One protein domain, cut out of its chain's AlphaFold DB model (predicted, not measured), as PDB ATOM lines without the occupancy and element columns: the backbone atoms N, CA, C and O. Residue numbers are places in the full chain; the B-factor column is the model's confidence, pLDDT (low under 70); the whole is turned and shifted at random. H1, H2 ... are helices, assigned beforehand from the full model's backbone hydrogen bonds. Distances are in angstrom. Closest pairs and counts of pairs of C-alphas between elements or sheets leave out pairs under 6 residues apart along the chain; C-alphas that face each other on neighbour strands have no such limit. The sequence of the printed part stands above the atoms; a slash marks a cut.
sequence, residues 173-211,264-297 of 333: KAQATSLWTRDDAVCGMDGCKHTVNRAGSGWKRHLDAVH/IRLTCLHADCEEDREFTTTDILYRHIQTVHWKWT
ATOM      1  N   LYS A 173      17.174  52.838  -9.829       68.50
ATOM      2  CA  LYS A 173      18.009  52.194 -10.860       68.50
ATOM      3  C   LYS A 173      18.966  51.157 -10.247       68.50
ATOM      4  O   LYS A 173      19.228  50.164 -10.908       68.50
ATOM      5  N   ALA A 174      19.412  51.356  -9.002       69.75
ATOM      6  CA  ALA A 174      20.273  50.417  -8.281       69.75
ATOM      7  C   ALA A 174      19.526  49.130  -7.881       69.75
ATOM      8  O   ALA A 174      19.987  48.038  -8.201       69.75
ATOM      9  N   GLN A 175      18.322  49.249  -7.302       71.69
ATOM     10  CA  GLN A 175      17.437  48.102  -7.016       71.69
ATOM     11  C   GLN A 175      17.059  47.335  -8.292       71.69
ATOM     12  O   GLN A 175      16.856  46.127  -8.282       71.69
ATOM     13  N   ALA A 176      16.956  48.040  -9.420       69.19
ATOM     14  CA  ALA A 176      16.701  47.430 -10.716       69.19
ATOM     15  C   ALA A 176      17.914  46.704 -11.322       69.19
ATOM     16  O   ALA A 176      17.705  45.969 -12.284       69.19
ATOM     17  N   THR A 177      19.135  46.915 -10.809       68.62
ATOM     18  CA  THR A 177      20.376  46.234 -11.236       68.62
ATOM     19  C   THR A 177      20.884  45.183 -10.249       68.62
ATOM     20  O   THR A 177      21.701  44.368 -10.650       68.62
ATOM     21  N   SER A 178      20.419  45.160  -8.993       68.38
ATOM     22  CA  SER A 178      20.758  44.087  -8.042       68.38
ATOM     23  C   SER A 178      19.989  42.784  -8.303       68.38
ATOM     24  O   SER A 178      20.498  41.711  -8.009       68.38
ATOM     25  N   LEU A 179      18.807  42.848  -8.929       69.69
ATOM     26  CA  LEU A 179      18.003  41.675  -9.333       69.69
ATOM     27  C   LEU A 179      18.497  41.001 -10.632       69.69
ATOM     28  O   LEU A 179      17.709  40.489 -11.433       69.69
ATOM     29  N   TRP A 180      19.795  41.099 -10.907       69.38
ATOM     30  CA  TRP A 180      20.442  40.602 -12.120       69.38
ATOM     31  C   TRP A 180      21.285  39.383 -11.747       69.38
ATOM     32  O   TRP A 180      22.049  39.440 -10.786       69.38
ATOM     33  N   THR A 181      21.160  38.286 -12.499       65.44
ATOM     34  CA  THR A 181      22.057  37.130 -12.336       65.44
ATOM     35  C   THR A 181      23.513  37.580 -12.528       65.44
ATOM     36  O   THR A 181      23.797  38.432 -13.381       65.44
ATOM     37  N   ARG A 182      24.426  37.095 -11.675       59.06
ATOM     38  CA  ARG A 182      25.773  37.671 -11.471       59.06
ATOM     39  C   ARG A 182      26.793  37.231 -12.532       59.06
ATOM     40  O   ARG A 182      27.947  36.965 -12.220       59.06
ATOM     41  N   ASP A 183      26.350  37.202 -13.781       64.00
ATOM     42  CA  ASP A 183      27.122  36.795 -14.949       64.00
ATOM     43  C   ASP A 183      27.620  38.055 -15.676       64.00
ATOM     44  O   ASP A 183      26.858  38.735 -16.377       64.00
ATOM     45  N   ASP A 184      28.893  38.405 -15.480       71.19
ATOM     46  CA  ASP A 184      29.554  39.427 -16.293       71.19
ATOM     47  C   ASP A 184      29.838  38.851 -17.686       71.19
ATOM     48  O   ASP A 184      30.481  37.811 -17.831       71.19
ATOM     49  N   ALA A 185      29.341  39.522 -18.727       74.31
ATOM     50  CA  ALA A 185      29.488  39.058 -20.102       74.31
ATOM     51  C   ALA A 185      30.818  39.524 -20.721       74.31
ATOM     52  O   ALA A 185      31.313  40.619 -20.439       74.31
ATOM     53  N   VAL A 186      31.371  38.717 -21.626       79.44
ATOM     54  CA  VAL A 186      32.354  39.181 -22.619       79.44
ATOM     55  C   VAL A 186      31.586  39.883 -23.742       79.44
ATOM     56  O   VAL A 186      30.452  39.506 -24.032       79.44
ATOM     57  N   CYS A 187      32.163  40.918 -24.361       80.88
ATOM     58  CA  CYS A 187      31.426  41.756 -25.309       80.88
ATOM     59  C   CYS A 187      30.853  40.986 -26.515       80.88
ATOM     60  O   CYS A 187      29.751  41.312 -26.949       80.88
ATOM     61  N   GLY A 188      31.550  39.947 -26.989       72.25
ATOM     62  CA  GLY A 188      31.025  38.951 -27.935       72.25
ATOM     63  C   GLY A 188      31.224  39.266 -29.421       72.25
ATOM     64  O   GLY A 188      31.091  38.369 -30.241       72.25
ATOM     65  N   MET A 189      31.592  40.500 -29.767       77.12
ATOM     66  CA  MET A 189      31.902  40.899 -31.148       77.12
ATOM     67  C   MET A 189      33.374  40.639 -31.491       77.12
ATOM     68  O   MET A 189      34.240  40.674 -30.609       77.12
ATOM     69  N   ASP A 190      33.661  40.415 -32.772       72.75
ATOM     70  CA  ASP A 190      34.970  39.969 -33.254       72.75
ATOM     71  C   ASP A 190      36.136  40.864 -32.808       72.75
ATOM     72  O   ASP A 190      36.063  42.095 -32.790       72.75
ATOM     73  N   GLY A 191      37.218  40.219 -32.363       72.94
ATOM     74  CA  GLY A 191      38.385  40.865 -31.750       72.94
ATOM     75  C   GLY A 191      38.157  41.461 -30.348       72.94
ATOM     76  O   GLY A 191      39.124  41.670 -29.610       72.94
ATOM     77  N   CYS A 192      36.913  41.697 -29.919       82.06
ATOM     78  CA  CYS A 192      36.613  42.445 -28.700       82.06
ATOM     79  C   CYS A 192      36.548  41.571 -27.437       82.06
ATOM     80  O   CYS A 192      35.488  41.169 -26.953       82.06
ATOM     81  N   LYS A 193      37.717  41.356 -26.826       77.38
ATOM     82  CA  LYS A 193      37.886  40.632 -25.550       77.38
ATOM     83  C   LYS A 193      37.480  41.441 -24.300       77.38
ATOM     84  O   LYS A 193      37.875  41.088 -23.191       77.38
ATOM     85  N   HIS A 194      36.747  42.547 -24.441       81.75
ATOM     86  CA  HIS A 194      36.404  43.414 -23.309       81.75
ATOM     87  C   HIS A 194      35.292  42.796 -22.446       81.75
ATOM     88  O   HIS A 194      34.245  42.396 -22.959       81.75
ATOM     89  N   THR A 195      35.493  42.742 -21.129       81.38
ATOM     90  CA  THR A 195      34.465  42.325 -20.168       81.38
ATOM     91  C   THR A 195      33.502  43.482 -19.905       81.38
ATOM     92  O   THR A 195      33.864  44.545 -19.401       81.38
ATOM     93  N   VAL A 196      32.240  43.291 -20.278       80.94
ATOM     94  CA  VAL A 196      31.194  44.314 -20.211       80.94
ATOM     95  C   VAL A 196      30.389  44.152 -18.927       80.94
ATOM     96  O   VAL A 196      29.314  43.554 -18.913       80.94
ATOM     97  N   ASN A 197      30.918  44.716 -17.837       75.19
ATOM     98  CA  ASN A 197      30.289  44.595 -16.525       75.19
ATOM     99  C   ASN A 197      28.821  45.060 -16.545       75.19
ATOM    100  O   ASN A 197      28.485  46.140 -17.056       75.19
ATOM    101  N   ARG A 198      27.945  44.226 -15.970       70.19
ATOM    102  CA  ARG A 198      26.487  44.427 -15.969       70.19
ATOM    103  C   ARG A 198      26.067  45.742 -15.290       70.19
ATOM    104  O   ARG A 198      25.085  46.370 -15.701       70.19
ATOM    105  N   ALA A 199      26.794  46.198 -14.272       66.56
ATOM    106  CA  ALA A 199      26.406  47.340 -13.453       66.56
ATOM    107  C   ALA A 199      26.550  48.690 -14.190       66.56
ATOM    108  O   ALA A 199      27.635  49.212 -14.446       66.56
ATOM    109  N   GLY A 200      25.412  49.333 -14.471       72.81
ATOM    110  CA  GLY A 200      25.357  50.740 -14.877       72.81
ATOM    111  C   GLY A 200      25.194  50.968 -16.382       72.81
ATOM    112  O   GLY A 200      24.143  50.663 -16.950       72.81
ATOM    113  N   SER A 201      26.158  51.654 -16.998       76.06
ATOM    114  CA  SER A 201      26.152  52.013 -18.431       76.06
ATOM    115  C   SER A 201      27.540  51.960 -19.081       76.06
ATOM    116  O   SER A 201      27.726  52.520 -20.160       76.06
ATOM    117  N   GLY A 202      28.511  51.299 -18.436       81.25
ATOM    118  CA  GLY A 202      29.855  51.099 -18.987       81.25
ATOM    119  C   GLY A 202      29.810  50.314 -20.298       81.25
ATOM    120  O   GLY A 202      30.304  50.799 -21.310       81.25
ATOM    121  N   TRP A 203      29.097  49.183 -20.293       83.75
ATOM    122  CA  TRP A 203      28.860  48.331 -21.461       83.75
ATOM    123  C   TRP A 203      28.269  49.094 -22.665       83.75
ATOM    124  O   TRP A 203      28.774  48.958 -23.776       83.75
ATOM    125  N   LYS A 204      27.269  49.968 -22.456       85.25
ATOM    126  CA  LYS A 204      26.680  50.788 -23.532       85.25
ATOM    127  C   LYS A 204      27.697  51.786 -24.092       85.25
ATOM    128  O   LYS A 204      27.839  51.882 -25.300       85.25
ATOM    129  N   ARG A 205      28.453  52.474 -23.226       85.00
ATOM    130  CA  ARG A 205      29.517  53.397 -23.663       85.00
ATOM    131  C   ARG A 205      30.628  52.674 -24.434       85.00
ATOM    132  O   ARG A 205      31.204  53.266 -25.334       85.00
ATOM    133  N   HIS A 206      30.931  51.427 -24.082       86.56
ATOM    134  CA  HIS A 206      31.898  50.601 -24.800       86.56
ATOM    135  C   HIS A 206      31.395  50.227 -26.207       86.56
ATOM    136  O   HIS A 206      32.086  50.511 -27.179       86.56
ATOM    137  N   LEU A 207      30.163  49.711 -26.329       84.94
ATOM    138  CA  LEU A 207      29.484  49.500 -27.619       84.94
ATOM    139  C   LEU A 207      29.492  50.770 -28.487       84.94
ATOM    140  O   LEU A 207      29.914  50.732 -29.644       84.94
ATOM    141  N   ASP A 208      29.074  51.898 -27.909       85.00
ATOM    142  CA  ASP A 208      28.969  53.188 -28.597       85.00
ATOM    143  C   ASP A 208      30.330  53.726 -29.065       85.00
ATOM    144  O   ASP A 208      30.388  54.382 -30.098       85.00
ATOM    145  N   ALA A 209      31.416  53.462 -28.328       83.56
ATOM    146  CA  ALA A 209      32.752  53.980 -28.633       83.56
ATOM    147  C   ALA A 209      33.600  53.058 -29.526       83.56
ATOM    148  O   ALA A 209      34.433  53.559 -30.275       83.56
ATOM    149  N   VAL A 210      33.424  51.736 -29.430       82.19
ATOM    150  CA  VAL A 210      34.291  50.744 -30.098       82.19
ATOM    151  C   VAL A 210      33.635  50.139 -31.341       82.19
ATOM    152  O   VAL A 210      34.334  49.846 -32.302       82.19
ATOM    153  N   HIS A 211      32.305  49.987 -31.355       83.44
ATOM    154  CA  HIS A 211      31.603  49.246 -32.412       83.44
ATOM    155  C   HIS A 211      30.655  50.115 -33.249       83.44
ATOM    156  O   HIS A 211      30.576  49.932 -34.459       83.44
ATOM    157  N   ILE A 264      18.437  55.860 -39.372       67.50
ATOM    158  CA  ILE A 264      19.726  55.245 -39.046       67.50
ATOM    159  C   ILE A 264      19.481  53.734 -38.960       67.50
ATOM    160  O   ILE A 264      18.818  53.268 -38.031       67.50
ATOM    161  N   ARG A 265      19.965  52.988 -39.957       73.06
ATOM    162  CA  ARG A 265      19.900  51.523 -40.006       73.06
ATOM    163  C   ARG A 265      21.002  50.977 -39.105       73.06
ATOM    164  O   ARG A 265      22.175  51.103 -39.431       73.06
ATOM    165  N   LEU A 266      20.622  50.426 -37.955       81.62
ATOM    166  CA  LEU A 266      21.551  49.857 -36.979       81.62
ATOM    167  C   LEU A 266      21.369  48.340 -36.966       81.62
ATOM    168  O   LEU A 266      20.346  47.865 -36.480       81.62
ATOM    169  N   THR A 267      22.321  47.585 -37.501       83.50
ATOM    170  CA  THR A 267      22.344  46.113 -37.436       83.50
ATOM    171  C   THR A 267      23.065  45.631 -36.173       83.50
ATOM    172  O   THR A 267      23.605  46.440 -35.414       83.50
ATOM    173  N   CYS A 268      23.055  44.321 -35.906       85.88
ATOM    174  CA  CYS A 268      23.950  43.727 -34.914       85.88
ATOM    175  C   CYS A 268      25.275  43.325 -35.576       85.88
ATOM    176  O   CYS A 268      25.270  42.795 -36.679       85.88
ATOM    177  N   LEU A 269      26.398  43.559 -34.893       80.88
ATOM    178  CA  LEU A 269      27.757  43.217 -35.350       80.88
ATOM    179  C   LEU A 269      28.306  41.944 -34.661       80.88
ATOM    180  O   LEU A 269      29.505  41.822 -34.432       80.88
ATOM    181  N   HIS A 270      27.425  41.022 -34.262       79.81
ATOM    182  CA  HIS A 270      27.797  39.730 -33.675       79.81
ATOM    183  C   HIS A 270      27.769  38.630 -34.741       79.81
ATOM    184  O   HIS A 270      26.745  38.454 -35.400       79.81
ATOM    185  N   ALA A 271      28.846  37.849 -34.863       76.25
ATOM    186  CA  ALA A 271      28.946  36.750 -35.826       76.25
ATOM    187  C   ALA A 271      27.936  35.603 -35.588       76.25
ATOM    188  O   ALA A 271      27.620  34.871 -36.520       76.25
ATOM    189  N   ASP A 272      27.395  35.455 -34.372       78.00
ATOM    190  CA  ASP A 272      26.319  34.504 -34.044       78.00
ATOM    191  C   ASP A 272      24.898  35.070 -34.273       78.00
ATOM    192  O   ASP A 272      23.905  34.436 -33.911       78.00
ATOM    193  N   CYS A 273      24.763  36.267 -34.859       84.19
ATOM    194  CA  CYS A 273      23.466  36.874 -35.159       84.19
ATOM    195  C   CYS A 273      22.913  36.404 -36.516       84.19
ATOM    196  O   CYS A 273      23.035  37.095 -37.520       84.19
ATOM    197  N   GLU A 274      22.225  35.262 -36.515       67.62
ATOM    198  CA  GLU A 274      21.623  34.603 -37.695       67.62
ATOM    199  C   GLU A 274      20.530  35.422 -38.439       67.62
ATOM    200  O   GLU A 274      19.975  34.970 -39.437       67.62
ATOM    201  N   GLU A 275      20.208  36.639 -37.982       58.88
ATOM    202  CA  GLU A 275      19.300  37.567 -38.670       58.88
ATOM    203  C   GLU A 275      19.856  39.004 -38.691       58.88
ATOM    204  O   GLU A 275      20.005  39.630 -37.635       58.88
ATOM    205  N   ASP A 276      20.031  39.575 -39.891       62.81
ATOM    206  CA  ASP A 276      20.384  40.985 -40.158       62.81
ATOM    207  C   ASP A 276      19.247  41.969 -39.803       62.81
ATOM    208  O   ASP A 276      18.711  42.715 -40.630       62.81
ATOM    209  N   ARG A 277      18.815  41.967 -38.540       70.62
ATOM    210  CA  ARG A 277      17.700  42.798 -38.075       70.62
ATOM    211  C   ARG A 277      18.096  44.267 -38.005       70.62
ATOM    212  O   ARG A 277      18.777  44.700 -37.080       70.62
ATOM    213  N   GLU A 278      17.572  45.059 -38.936       80.19
ATOM    214  CA  GLU A 278      17.652  46.516 -38.863       80.19
ATOM    215  C   GLU A 278      16.867  47.068 -37.665       80.19
ATOM    216  O   GLU A 278      15.638  46.965 -37.570       80.19
ATOM    217  N   PHE A 279      17.568  47.743 -36.760       82.69
ATOM    218  CA  PHE A 279      16.970  48.441 -35.634       82.69
ATOM    219  C   PHE A 279      16.874  49.942 -35.910       82.69
ATOM    220  O   PHE A 279      17.859  50.628 -36.155       82.69
ATOM    221  N   THR A 280      15.664  50.484 -35.775       83.88
ATOM    222  CA  THR A 280      15.367  51.913 -35.996       83.88
ATOM    223  C   THR A 280      15.873  52.845 -34.889       83.88
ATOM    224  O   THR A 280      15.761  54.063 -35.009       83.88
ATOM    225  N   THR A 281      16.371  52.296 -33.776       85.19
ATOM    226  CA  THR A 281      16.957  53.050 -32.655       85.19
ATOM    227  C   THR A 281      17.962  52.191 -31.891       85.19
ATOM    228  O   THR A 281      17.744  50.992 -31.693       85.19
ATOM    229  N   THR A 282      19.012  52.822 -31.367       84.19
ATOM    230  CA  THR A 282      20.057  52.140 -30.591       84.19
ATOM    231  C   THR A 282      19.504  51.425 -29.348       84.19
ATOM    232  O   THR A 282      19.874  50.290 -29.067       84.19
ATOM    233  N   ASP A 283      18.522  52.014 -28.654       85.25
ATOM    234  CA  ASP A 283      17.860  51.402 -27.488       85.25
ATOM    235  C   ASP A 283      17.071  50.107 -27.803       85.25
ATOM    236  O   ASP A 283      16.732  49.356 -26.884       85.25
ATOM    237  N   ILE A 284      16.790  49.811 -29.079       85.75
ATOM    238  CA  ILE A 284      16.253  48.512 -29.513       85.75
ATOM    239  C   ILE A 284      17.395  47.522 -29.785       85.75
ATOM    240  O   ILE A 284      17.311  46.392 -29.301       85.75
ATOM    241  N   LEU A 285      18.457  47.958 -30.470       87.38
ATOM    242  CA  LEU A 285      19.669  47.174 -30.748       87.38
ATOM    243  C   LEU A 285      20.323  46.643 -29.460       87.38
ATOM    244  O   LEU A 285      20.466  45.432 -29.306       87.38
ATOM    245  N   TYR A 286      20.629  47.506 -28.479       86.62
ATOM    246  CA  TYR A 286      21.234  47.039 -27.219       86.62
ATOM    247  C   TYR A 286      20.354  46.012 -26.506       86.62
ATOM    248  O   TYR A 286      20.854  45.077 -25.894       86.62
ATOM    249  N   ARG A 287      19.028  46.191 -26.564       86.38
ATOM    250  CA  ARG A 287      18.078  45.269 -25.937       86.38
ATOM    251  C   ARG A 287      18.096  43.908 -26.628       86.38
ATOM    252  O   ARG A 287      17.942  42.910 -25.938       86.38
ATOM    253  N   HIS A 288      18.264  43.868 -27.950       86.94
ATOM    254  CA  HIS A 288      18.479  42.624 -28.686       86.94
ATOM    255  C   HIS A 288      19.776  41.945 -28.213       86.94
ATOM    256  O   HIS A 288      19.683  40.820 -27.723       86.94
ATOM    257  N   ILE A 289      20.910  42.661 -28.203       84.75
ATOM    258  CA  ILE A 289      22.217  42.149 -27.738       84.75
ATOM    259  C   ILE A 289      22.128  41.571 -26.316       84.75
ATOM    260  O   ILE A 289      22.533  40.436 -26.070       84.75
ATOM    261  N   GLN A 290      21.506  42.314 -25.392       84.94
ATOM    262  CA  GLN A 290      21.262  41.870 -24.017       84.94
ATOM    263  C   GLN A 290      20.460  40.567 -23.929       84.94
ATOM    264  O   GLN A 290      20.696  39.780 -23.020       84.94
ATOM    265  N   THR A 291      19.488  40.346 -24.820       83.62
ATOM    266  CA  THR A 291      18.603  39.169 -24.758       83.62
ATOM    267  C   THR A 291      19.085  37.966 -25.561       83.62
ATOM    268  O   THR A 291      18.742  36.851 -25.183       83.62
ATOM    269  N   VAL A 292      19.838  38.176 -26.645       84.25
ATOM    270  CA  VAL A 292      20.271  37.113 -27.569       84.25
ATOM    271  C   VAL A 292      21.666  36.620 -27.195       84.25
ATOM    272  O   VAL A 292      21.796  35.498 -26.713       84.25
ATOM    273  N   HIS A 293      22.680  37.477 -27.327       81.94
ATOM    274  CA  HIS A 293      24.079  37.103 -27.102       81.94
ATOM    275  C   HIS A 293      24.392  37.002 -25.603       81.94
ATOM    276  O   HIS A 293      24.865  35.973 -25.127       81.94
ATOM    277  N   TRP A 294      24.048  38.032 -24.817       82.69
ATOM    278  CA  TRP A 294      24.402  38.084 -23.389       82.69
ATOM    279  C   TRP A 294      23.369  37.433 -22.451       82.69
ATOM    280  O   TRP A 294      23.647  37.251 -21.269       82.69
ATOM    281  N   LYS A 295      22.173  37.089 -22.955       83.94
ATOM    282  CA  LYS A 295      21.102  36.347 -22.247       83.94
ATOM    283  C   LYS A 295      20.739  36.913 -20.855       83.94
ATOM    284  O   LYS A 295      20.308  36.187 -19.961       83.94
ATOM    285  N   TRP A 296      20.866  38.229 -20.674       84.06
ATOM    286  CA  TRP A 296      20.676  38.945 -19.408       84.06
ATOM    287  C   TRP A 296      19.220  38.905 -18.919       84.06
ATOM    288  O   TRP A 296      18.379  39.723 -19.302       84.06
ATOM    289  N   THR A 297      18.931  37.972 -18.009       84.50
ATOM    290  CA  THR A 297      17.629  37.843 -17.341       84.50
ATOM    291  C   THR A 297      17.548  38.641 -16.034       84.50
ATOM    292  O   THR A 297      18.554  39.042 -15.441       84.50
TER     293      THR A 297
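Overview. This is residues 173 to 211 and 264 to 297 of the 333 residues of the protein "C2H2-type domain-containing protein" of Trametes coccinea BRFM310 (UniProt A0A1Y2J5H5). Little regular structure is here: two short helices, H3 and H2, stand steeply to each other among long loops, with tiny H1 at one end and the loop of residues 264 to 281 towards the other. Residues 183 to 197 fold out and back beside them. The printed part has 73 residues, with helices H1, H2, H3 in chain order and no named strand; it is all helix, though under half of the residues are in named elements. It is compact, with radius of gyration of the C-alphas 12.3 A and spans of 33 by 26 by 22 A.

Along the chain. Find C-alpha 282 at (20.057, 52.140, -30.591); from there H3 runs 15.3 A to residue 292. H2, residues 202 to 210, spans 12.0 A. H1, residues 175 to 178, begins at (17.437, 48.102, -7.016).

Arrangement. H3 and H2 are close but not clearly touching, the closest C-alphas, Tyr 286 and Lys 204, 7.6 A apart. They run opposite ways at a steep tilt of 68 degrees, only just short of about perpendicular. H1 is apart from both. Residues 185 to 186 pair antiparallel with 195 to 196. Each O i to N i+4 pair is within hydrogen-bond range in H2, 6 of 7 in H3; H1 is too short for one.

Size, cuts and confidence. Residues 212 to 263 are not printed, a gap of 14.9 A between C-alphas 211 and 264. H1 to H2 is a long link. Look for pLDDT under 70 at, for instance, residues 176 to 183.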